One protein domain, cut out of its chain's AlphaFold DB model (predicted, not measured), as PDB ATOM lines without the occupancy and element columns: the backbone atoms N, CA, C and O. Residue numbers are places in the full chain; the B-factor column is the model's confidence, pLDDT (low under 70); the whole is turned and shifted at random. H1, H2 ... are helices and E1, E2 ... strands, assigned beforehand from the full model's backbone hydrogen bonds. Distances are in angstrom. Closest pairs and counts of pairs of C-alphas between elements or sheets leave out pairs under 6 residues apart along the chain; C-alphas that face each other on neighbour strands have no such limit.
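What this domain is: This is residues 188 to 255 of the 257 residues of the protein "Endoplasmic reticulum junction formation protein lunapark" of Rhizopus delemar (strain RA 99-880 / ATCC MYA-4621 / FGSC 9543 / NRRL 43880) (UniProt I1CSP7). A small head and one long handle: the head holds a two-stranded hairpin, E1 and E2, and the looping residues 209 to 228, and the single helix H1 runs away from it. Residues 233 to 255, of which 233 to 254 belong to H1, stick out free of the head and make most of the length. The printed part has 68 residues, with two named strands and then one named helix along the chain; the sheet, in the order E1 - E2, is antiparallel and the class is mixed, helices and strands. The whole is extended, a rod spanning 61 by 27 by 13 A, with a radius of gyration of the C-alphas of 18.2 A.

Where its parts are: Strand E1 is residues 192 to 196, 12.6 A from first to last C-alpha, and begins with C-alpha 192 at (59.023, 104.058, 111.923). Strand E2 is residues 203 to 208, 15.0 A long by the same measure. Helix H1 is residues 229 to 254, 38.4 A from first to last C-alpha, from C-alpha 229 at (60.705, 94.723, 99.522) to C-alpha 254 at (70.378, 63.508, 79.284).

How they stand to each other: E1 and E2 form a hairpin, antiparallel with 150 degrees between their directions. The C-alphas of Ala 194 and Leu 206 face each other, 4.7 A apart. N 193 and O 207, at 2.8 A, and N 195 and O 205, at 2.9 A, are within hydrogen-bond range. Outside the named strands, residues 217 to 218 pair with residues 225 to 226, antiparallel. E1 and H1 are apart. In H1, 21 of 22 O i to N i+4 pairs are within hydrogen-bond range.

The domain as a whole: The C-alphas of Gly 188 and Asn 255, the two farthest apart, are 62.1 A from each other. Without the free stretch, the body of 45 residues spans 29 by 21 by 11 A. The printed part has no cut. The link from E1 to E2 is short, with 6 residues, and the link from E2 to H1 is long, with 20. The mean pLDDT of the printed part is 83.3; residues 188 to 190 and 246 to 255 are under 70.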
ATOM      1  N   GLY A 188      55.238 107.067 118.209       64.56
ATOM      2  CA  GLY A 188      56.398 107.936 118.008       64.56
ATOM      3  C   GLY A 188      57.447 107.448 116.987       64.56
ATOM      4  O   GLY A 188      57.377 106.335 116.454       64.56
ATOM      5  N   PRO A 189      58.479 108.270 116.717       61.41
ATOM      6  CA  PRO A 189      59.494 108.003 115.693       61.41
ATOM      7  C   PRO A 189      60.230 106.665 115.871       61.41
ATOM      8  O   PRO A 189      60.780 106.156 114.897       61.41
ATOM      9  N   GLU A 190      60.217 106.063 117.068       65.50
ATOM     10  CA  GLU A 190      60.748 104.718 117.322       65.50
ATOM     11  C   GLU A 190      60.026 103.576 116.585       65.50
ATOM     12  O   GLU A 190      60.592 102.491 116.443       65.50
ATOM     13  N   THR A 191      58.799 103.788 116.103       71.25
ATOM     14  CA  THR A 191      58.014 102.755 115.401       71.25
ATOM     15  C   THR A 191      58.127 102.822 113.877       71.25
ATOM     16  O   THR A 191      57.538 101.999 113.171       71.25
ATOM     17  N   LYS A 192      58.911 103.773 113.356       85.06
ATOM     18  CA  LYS A 192      59.023 104.058 111.923       85.06
ATOM     19  C   LYS A 192      60.383 103.649 111.367       85.06
ATOM     20  O   LYS A 192      61.410 103.742 112.035       85.06
ATOM     21  N   TYR A 193      60.398 103.237 110.106       87.25
ATOM     22  CA  TYR A 193      61.615 102.910 109.369       87.25
ATOM     23  C   TYR A 193      62.015 104.044 108.431       87.25
ATOM     24  O   TYR A 193      61.172 104.719 107.842       87.25
ATOM     25  N   ALA A 194      63.321 104.237 108.262       90.75
ATOM     26  CA  ALA A 194      63.867 105.214 107.332       90.75
ATOM     27  C   ALA A 194      63.785 104.720 105.876       90.75
ATOM     28  O   ALA A 194      64.240 103.620 105.548       90.75
ATOM     29  N   LEU A 195      63.270 105.566 104.981       91.94
ATOM     30  CA  LEU A 195      63.279 105.329 103.538       91.94
ATOM     31  C   LEU A 195      64.620 105.757 102.944       91.94
ATOM     32  O   LEU A 195      64.866 106.938 102.698       91.94
ATOM     33  N   ILE A 196      65.484 104.781 102.675       92.56
ATOM     34  CA  ILE A 196      66.807 105.005 102.081       92.56
ATOM     35  C   ILE A 196      66.790 104.542 100.624       92.56
ATOM     36  O   ILE A 196      66.323 103.443 100.315       92.56
ATOM     37  N   CYS A 197      67.272 105.388  99.712       94.38
ATOM     38  CA  CYS A 197      67.359 105.039  98.295       94.38
ATOM     39  C   CYS A 197      68.476 104.013  98.058       94.38
ATOM     40  O   CYS A 197      69.608 104.237  98.469       94.38
ATOM     41  N   ALA A 198      68.195 102.929  97.329       91.31
ATOM     42  CA  ALA A 198      69.198 101.905  97.023       91.31
ATOM     43  C   ALA A 198      70.304 102.369  96.054       91.31
ATOM     44  O   ALA A 198      71.370 101.767  96.020       91.31
ATOM     45  N   HIS A 199      70.051 103.411  95.253       94.56
ATOM     46  CA  HIS A 199      70.997 103.887  94.240       94.56
ATOM     47  C   HIS A 199      71.892 105.020  94.750       94.56
ATOM     48  O   HIS A 199      73.106 104.967  94.594       94.56
ATOM     49  N   CYS A 200      71.301 106.046  95.371       94.38
ATOM     50  CA  CYS A 200      72.040 107.230  95.820       94.38
ATOM     51  C   CYS A 200      72.135 107.369  97.346       94.38
ATOM     52  O   CYS A 200      72.623 108.390  97.820       94.38
ATOM     53  N   PHE A 201      71.613 106.403  98.113       94.44
ATOM     54  CA  PHE A 201      71.647 106.360  99.586       94.44
ATOM     55  C   PHE A 201      71.070 107.589 100.304       94.44
ATOM     56  O   PHE A 201      71.256 107.764 101.506       94.44
ATOM     57  N   ALA A 202      70.316 108.425  99.591       91.19
ATOM     58  CA  ALA A 202      69.647 109.572 100.180       91.19
ATOM     59  C   ALA A 202      68.494 109.113 101.083       91.19
ATOM     60  O   ALA A 202      67.759 108.181 100.738       91.19
ATOM     61  N   HIS A 203      68.328 109.800 102.211       92.69
ATOM     62  CA  HIS A 203      67.208 109.630 103.130       92.69
ATOM     63  C   HIS A 203      65.985 110.407 102.621       92.69
ATOM     64  O   HIS A 203      66.071 111.613 102.396       92.69
ATOM     65  N   ASN A 204      64.852 109.725 102.445       92.00
ATOM     66  CA  ASN A 204      63.637 110.274 101.828       92.00
ATOM     67  C   ASN A 204      62.455 110.398 102.804       92.00
ATOM     68  O   ASN A 204      61.364 110.756 102.375       92.00
ATOM     69  N   GLY A 205      62.661 110.126 104.098       90.06
ATOM     70  CA  GLY A 205      61.633 110.246 105.136       90.06
ATOM     71  C   GLY A 205      61.496 108.996 106.004       90.06
ATOM     72  O   GLY A 205      62.324 108.087 105.939       90.06
ATOM     73  N   LEU A 206      60.437 108.975 106.811       90.06
ATOM     74  CA  LEU A 206      60.067 107.881 107.707       90.06
ATOM     75  C   LEU A 206      58.754 107.248 107.226       90.06
ATOM     76  O   LEU A 206      57.885 107.957 106.727       90.06
ATOM     77  N   VAL A 207      58.605 105.937 107.396       89.25
ATOM     78  CA  VAL A 207      57.390 105.179 107.061       89.25
ATOM     79  C   VAL A 207      57.016 104.239 108.205       89.25
ATOM     80  O   VAL A 207      57.898 103.762 108.923       89.25
ATOM     81  N   LEU A 208      55.722 103.979 108.389       87.25
ATOM     82  CA  LEU A 208      55.222 103.022 109.377       87.25
ATOM     83  C   LEU A 208      55.709 101.597 109.081       87.25
ATOM     84  O   LEU A 208      56.011 101.240 107.939       87.25
ATOM     85  N   LYS A 209      55.780 100.763 110.121       84.69
ATOM     86  CA  LYS A 209      56.251  99.376 110.018       84.69
ATOM     87  C   LYS A 209      55.385  98.530 109.088       84.69
ATOM     88  O   LYS A 209      55.917  97.708 108.348       84.69
ATOM     89  N   GLU A 210      54.078  98.751 109.106       85.75
ATOM     90  CA  GLU A 210      53.093  98.011 108.317       85.75
ATOM     91  C   GLU A 210      53.231  98.314 106.816       85.75
ATOM     92  O   GLU A 210      53.017  97.444 105.972       85.75
ATOM     93  N   GLU A 211      53.640  99.539 106.483       87.75
ATOM     94  CA  GLU A 211      53.780 100.014 105.105       87.75
ATOM     95  C   GLU A 211      55.190  99.808 104.538       87.75
ATOM     96  O   GLU A 211      55.374  99.769 103.320       87.75
ATOM     97  N   TYR A 212      56.195  99.633 105.398       88.19
ATOM     98  CA  TYR A 212      57.601  99.567 105.000       88.19
ATOM     99  C   TYR A 212      57.913  98.476 103.963       88.19
ATOM    100  O   TYR A 212      58.759  98.672 103.088       88.19
ATOM    101  N   ASP A 213      57.229  97.332 104.026       87.94
ATOM    102  CA  ASP A 213      57.494  96.211 103.118       87.94
ATOM    103  C   ASP A 213      56.837  96.369 101.739       87.94
ATOM    104  O   ASP A 213      57.326  95.797 100.758       87.94
ATOM    105  N   ILE A 214      55.750  97.144 101.660       89.81
ATOM    106  CA  ILE A 214      54.934  97.336 100.448       89.81
ATOM    107  C   ILE A 214      55.201  98.668  99.748       89.81
ATOM    108  O   ILE A 214      54.888  98.810  98.568       89.81
ATOM    109  N   ILE A 215      55.787  99.640 100.446       91.56
ATOM    110  CA  ILE A 215      56.009 100.965  99.884       91.56
ATOM    111  C   ILE A 215      57.019 100.920  98.734       91.56
ATOM    112  O   ILE A 215      58.110 100.351  98.829       91.56
ATOM    113  N   GLN A 216      56.650 101.569  97.637       93.50
ATOM    114  CA  GLN A 216      57.507 101.821  96.489       93.50
ATOM    115  C   GLN A 216      57.511 103.319  96.213       93.50
ATOM    116  O   GLN A 216      56.488 103.988  96.361       93.50
ATOM    117  N   TYR A 217      58.656 103.867  95.830       93.44
ATOM    118  CA  TYR A 217      58.767 105.305  95.611       93.44
ATOM    119  C   TYR A 217      59.832 105.632  94.573       93.44
ATOM    120  O   TYR A 217      60.777 104.874  94.359       93.44
ATOM    121  N   ILE A 218      59.697 106.791  93.936       94.94
ATOM    122  CA  ILE A 218      60.730 107.351  93.063       94.94
ATOM    123  C   ILE A 218      61.564 108.314  93.898       94.94
ATOM    124  O   ILE A 218      61.026 109.241  94.503       94.94
ATOM    125  N   CYS A 219      62.880 108.107  93.941       95.50
ATOM    126  CA  CYS A 219      63.750 108.968  94.726       95.50
ATOM    127  C   CYS A 219      63.724 110.409  94.173       95.50
ATOM    128  O   CYS A 219      64.061 110.615  93.006       95.50
ATOM    129  N   PRO A 220      63.387 111.436  94.975       92.12
ATOM    130  CA  PRO A 220      63.371 112.825  94.522       92.12
ATOM    131  C   PRO A 220      64.748 113.331  94.076       92.12
ATOM    132  O   PRO A 220      64.790 114.219  93.224       92.12
ATOM    133  N   PHE A 221      65.835 112.747  94.594       92.00
ATOM    134  CA  PHE A 221      67.213 113.157  94.316       92.00
ATOM    135  C   PHE A 221      67.766 112.557  93.014       92.00
ATOM    136  O   PHE A 221      68.163 113.306  92.128       92.00
ATOM    137  N   CYS A 222      67.774 111.227  92.866       94.19
ATOM    138  CA  CYS A 222      68.355 110.551  91.692       94.19
ATOM    139  C   CYS A 222      67.323 110.050  90.671       94.19
ATOM    140  O   CYS A 222      67.703 109.493  89.648       94.19
ATOM    141  N   LYS A 223      66.022 110.217  90.948       94.75
ATOM    142  CA  LYS A 223      64.895 109.751  90.117       94.75
ATOM    143  C   LYS A 223      64.836 108.239  89.881       94.75
ATOM    144  O   LYS A 223      63.997 107.780  89.114       94.75
ATOM    145  N   GLN A 224      65.642 107.457  90.596       96.44
ATOM    146  CA  GLN A 224      65.565 106.006  90.545       96.44
ATOM    147  C   GLN A 224      64.290 105.508  91.234       96.44
ATOM    148  O   GLN A 224      63.979 105.917  92.359       96.44
ATOM    149  N   PHE A 225      63.584 104.587  90.578       95.38
ATOM    150  CA  PHE A 225      62.482 103.851  91.188       95.38
ATOM    151  C   PHE A 225      63.026 102.837  92.199       95.38
ATOM    152  O   PHE A 225      63.865 101.998  91.865       95.38
ATOM    153  N   ASN A 226      62.559 102.930  93.441       94.06
ATOM    154  CA  ASN A 226      62.856 101.986  94.504       94.06
ATOM    155  C   ASN A 226      61.640 101.062  94.698       94.06
ATOM    156  O   ASN A 226      60.646 101.503  95.285       94.06
ATOM    157  N   PRO A 227      61.697  99.812  94.198       91.62
ATOM    158  CA  PRO A 227      60.587  98.876  94.315       91.62
ATOM    159  C   PRO A 227      60.441  98.364  95.750       91.62
ATOM    160  O   PRO A 227      61.407  98.364  96.525       91.62
ATOM    161  N   SER A 228      59.235  97.898  96.077       91.44
ATOM    162  CA  SER A 228      58.906  97.356  97.395       91.44
ATOM    163  C   SER A 228      59.766  96.139  97.749       91.44
ATOM    164  O   SER A 228      60.257  95.408  96.877       91.44
ATOM    165  N   ARG A 229      59.950  95.892  99.050       85.81
ATOM    166  CA  ARG A 229      60.705  94.723  99.522       85.81
ATOM    167  C   ARG A 229      59.998  93.428  99.143       85.81
ATOM    168  O   ARG A 229      60.677  92.507  98.697       85.81
ATOM    169  N   LYS A 230      58.663  93.394  99.229       85.75
ATOM    170  CA  LYS A 230      57.867  92.243  98.779       85.75
ATOM    171  C   LYS A 230      58.080  91.957  97.298       85.75
ATOM    172  O   LYS A 230      58.530  90.871  96.969       85.75
ATOM    173  N   SER A 231      57.958  92.962  96.426       83.50
ATOM    174  CA  SER A 231      58.189  92.759  94.986       83.50
ATOM    175  C   SER A 231      59.599  92.258  94.654       83.50
ATOM    176  O   SER A 231      59.768  91.497  93.709       83.50
ATOM    177  N   LYS A 232      60.625  92.649  95.429       83.12
ATOM    178  CA  LYS A 232      61.988  92.114  95.256       83.12
ATOM    179  C   LYS A 232      62.087  90.651  95.689       83.12
ATOM    180  O   LYS A 232      62.775  89.881  95.029       83.12
ATOM    181  N   GLN A 233      61.433  90.287  96.793       83.81
ATOM    182  CA  GLN A 233      61.397  88.909  97.282       83.81
ATOM    183  C   GLN A 233      60.628  88.004  96.320       83.81
ATOM    184  O   GLN A 233      61.129  86.940  95.976       83.81
ATOM    185  N   ASP A 234      59.470  88.445  95.839       85.06
ATOM    186  CA  ASP A 234      58.654  87.690  94.888       85.06
ATOM    187  C   ASP A 234      59.405  87.480  93.568       85.06
ATOM    188  O   ASP A 234      59.477  86.360  93.073       85.06
ATOM    189  N   LEU A 235      60.082  88.520  93.063       82.75
ATOM    190  CA  LEU A 235      60.954  88.397  91.894       82.75
ATOM    191  C   LEU A 235      62.108  87.414  92.139       82.75
ATOM    192  O   LEU A 235      62.407  86.594  91.280       82.75
ATOM    193  N   SER A 236      62.751  87.469  93.311       82.62
ATOM    194  CA  SER A 236      63.834  86.531  93.634       82.62
ATOM    195  C   SER A 236      63.355  85.084  93.758       82.62
ATOM    196  O   SER A 236      64.094  84.186  93.380       82.62
ATOM    197  N   LYS A 237      62.131  84.854  94.251       86.94
ATOM    198  CA  LYS A 237      61.536  83.516  94.344       86.94
ATOM    199  C   LYS A 237      61.209  82.955  92.966       86.94
ATOM    200  O   LYS A 237      61.624  81.844  92.680       86.94
ATOM    201  N   ALA A 238      60.575  83.753  92.108       84.56
ATOM    202  CA  ALA A 238      60.263  83.346  90.740       84.56
ATOM    203  C   ALA A 238      61.527  82.945  89.955       84.56
ATOM    204  O   ALA A 238      61.539  81.922  89.286       84.56
ATOM    205  N   ILE A 239      62.623  83.702  90.105       83.69
ATOM    206  CA  ILE A 239      63.909  83.379  89.461       83.69
ATOM    207  C   ILE A 239      64.502  82.061  89.991       83.69
ATOM    208  O   ILE A 239      65.154  81.333  89.245       83.69
ATOM    209  N   LEU A 240      64.317  81.757  91.280       83.06
ATOM    210  CA  LEU A 240      64.803  80.507  91.867       83.06
ATOM    211  C   LEU A 240      63.978  79.306  91.394       83.06
ATOM    212  O   LEU A 240      64.579  78.307  91.012       83.06
ATOM    213  N   GLU A 241      62.651  79.432  91.349       84.25
ATOM    214  CA  GLU A 241      61.743  78.394  90.835       84.25
ATOM    215  C   GLU A 241      62.048  78.071  89.360       84.25
ATOM    216  O   GLU A 241      62.233  76.909  89.003       84.25
ATOM    217  N   GLU A 242      62.263  79.092  88.524       79.50
ATOM    218  CA  GLU A 242      62.627  78.920  87.108       79.50
ATOM    219  C   GLU A 242      64.003  78.237  86.927       79.50
ATOM    220  O   GLU A 242      64.234  77.484  85.977       79.50
ATOM    221  N   SER A 243      64.930  78.440  87.872       73.19
ATOM    222  CA  SER A 243      66.248  77.785  87.875       73.19
ATOM    223  C   SER A 243      66.238  76.333  88.377       73.19
ATOM    224  O   SER A 243      67.221  75.610  88.191       73.19
ATOM    225  N   GLU A 244      65.169  75.918  89.058       76.12
ATOM    226  CA  GLU A 244      64.960  74.538  89.505       76.12
ATOM    227  C   GLU A 244      64.245  73.720  88.424       76.12
ATOM    228  O   GLU A 244      64.711  72.625  88.111       76.12
ATOM    229  N   GLU A 245      63.231  74.286  87.759       72.38
ATOM    230  CA  GLU A 245      62.541  73.637  86.629       72.38
ATOM    231  C   GLU A 245      63.483  73.370  85.440       72.38
ATOM    232  O   GLU A 245      63.492  72.273  84.883       72.38
ATOM    233  N   THR A 246      64.361  74.323  85.105       68.19
ATOM    234  CA  THR A 246      65.354  74.151  84.024       68.19
ATOM    235  C   THR A 246      66.376  73.046  84.310       68.19
ATOM    236  O   THR A 246      66.803  72.343  83.396       68.19
ATOM    237  N   LYS A 247      66.739  72.820  85.581       64.31
ATOM    238  CA  LYS A 247      67.619  71.700  85.961       64.31
ATOM    239  C   LYS A 247      66.906  70.356  85.880       64.31
ATOM    240  O   LYS A 247      67.549  69.357  85.565       64.31
ATOM    241  N   GLU A 248      65.613  70.314  86.185       66.12
ATOM    242  CA  GLU A 248      64.811  69.096  86.070       66.12
ATOM    243  C   GLU A 248      64.590  68.704  84.601       66.12
ATOM    244  O   GLU A 248      64.737  67.530  84.259       66.12
ATOM    245  N   GLU A 249      64.351  69.671  83.710       62.81
ATOM    246  CA  GLU A 249      64.243  69.413  82.270       62.81
ATOM    247  C   GLU A 249      65.573  68.943  81.651       62.81
ATOM    248  O   GLU A 249      65.583  67.927  80.950       62.81
ATOM    249  N   ASP A 250      66.707  69.579  81.966       61.09
ATOM    250  CA  ASP A 250      68.024  69.172  81.443       61.09
ATOM    251  C   ASP A 250      68.433  67.754  81.898       61.09
ATOM    252  O   ASP A 250      69.014  66.983  81.127       61.09
ATOM    253  N   VAL A 251      68.074  67.345  83.122       63.81
ATOM    254  CA  VAL A 251      68.308  65.974  83.619       63.81
ATOM    255  C   VAL A 251      67.430  64.946  82.893       63.81
ATOM    256  O   VAL A 251      67.851  63.803  82.690       63.81
ATOM    257  N   VAL A 252      66.223  65.317  82.460       62.25
ATOM    258  CA  VAL A 252      65.335  64.424  81.694       62.25
ATOM    259  C   VAL A 252      65.817  64.241  80.249       62.25
ATOM    260  O   VAL A 252      65.647  63.149  79.701       62.25
ATOM    261  N   VAL A 253      66.452  65.248  79.637       59.53
ATOM    262  CA  VAL A 253      67.004  65.134  78.273       59.53
ATOM    263  C   VAL A 253      68.253  64.242  78.232       59.53
ATOM    264  O   VAL A 253      68.354  63.398  77.345       59.53
ATOM    265  N   ILE A 254      69.147  64.326  79.226       58.88
ATOM    266  CA  ILE A 254      70.378  63.508  79.284       58.88
ATOM    267  C   ILE A 254      70.084  62.002  79.428       58.88
ATOM    268  O   ILE A 254      70.864  61.171  78.977       58.88
ATOM    269  N   ASN A 255      68.953  61.622  80.025       56.78
ATOM    270  CA  ASN A 255      68.586  60.215  80.232       56.78
ATOM    271  C   ASN A 255      67.841  59.574  79.039       56.78
ATOM    272  O   ASN A 255      67.349  58.450  79.164       56.78
TER     273      ASN A 255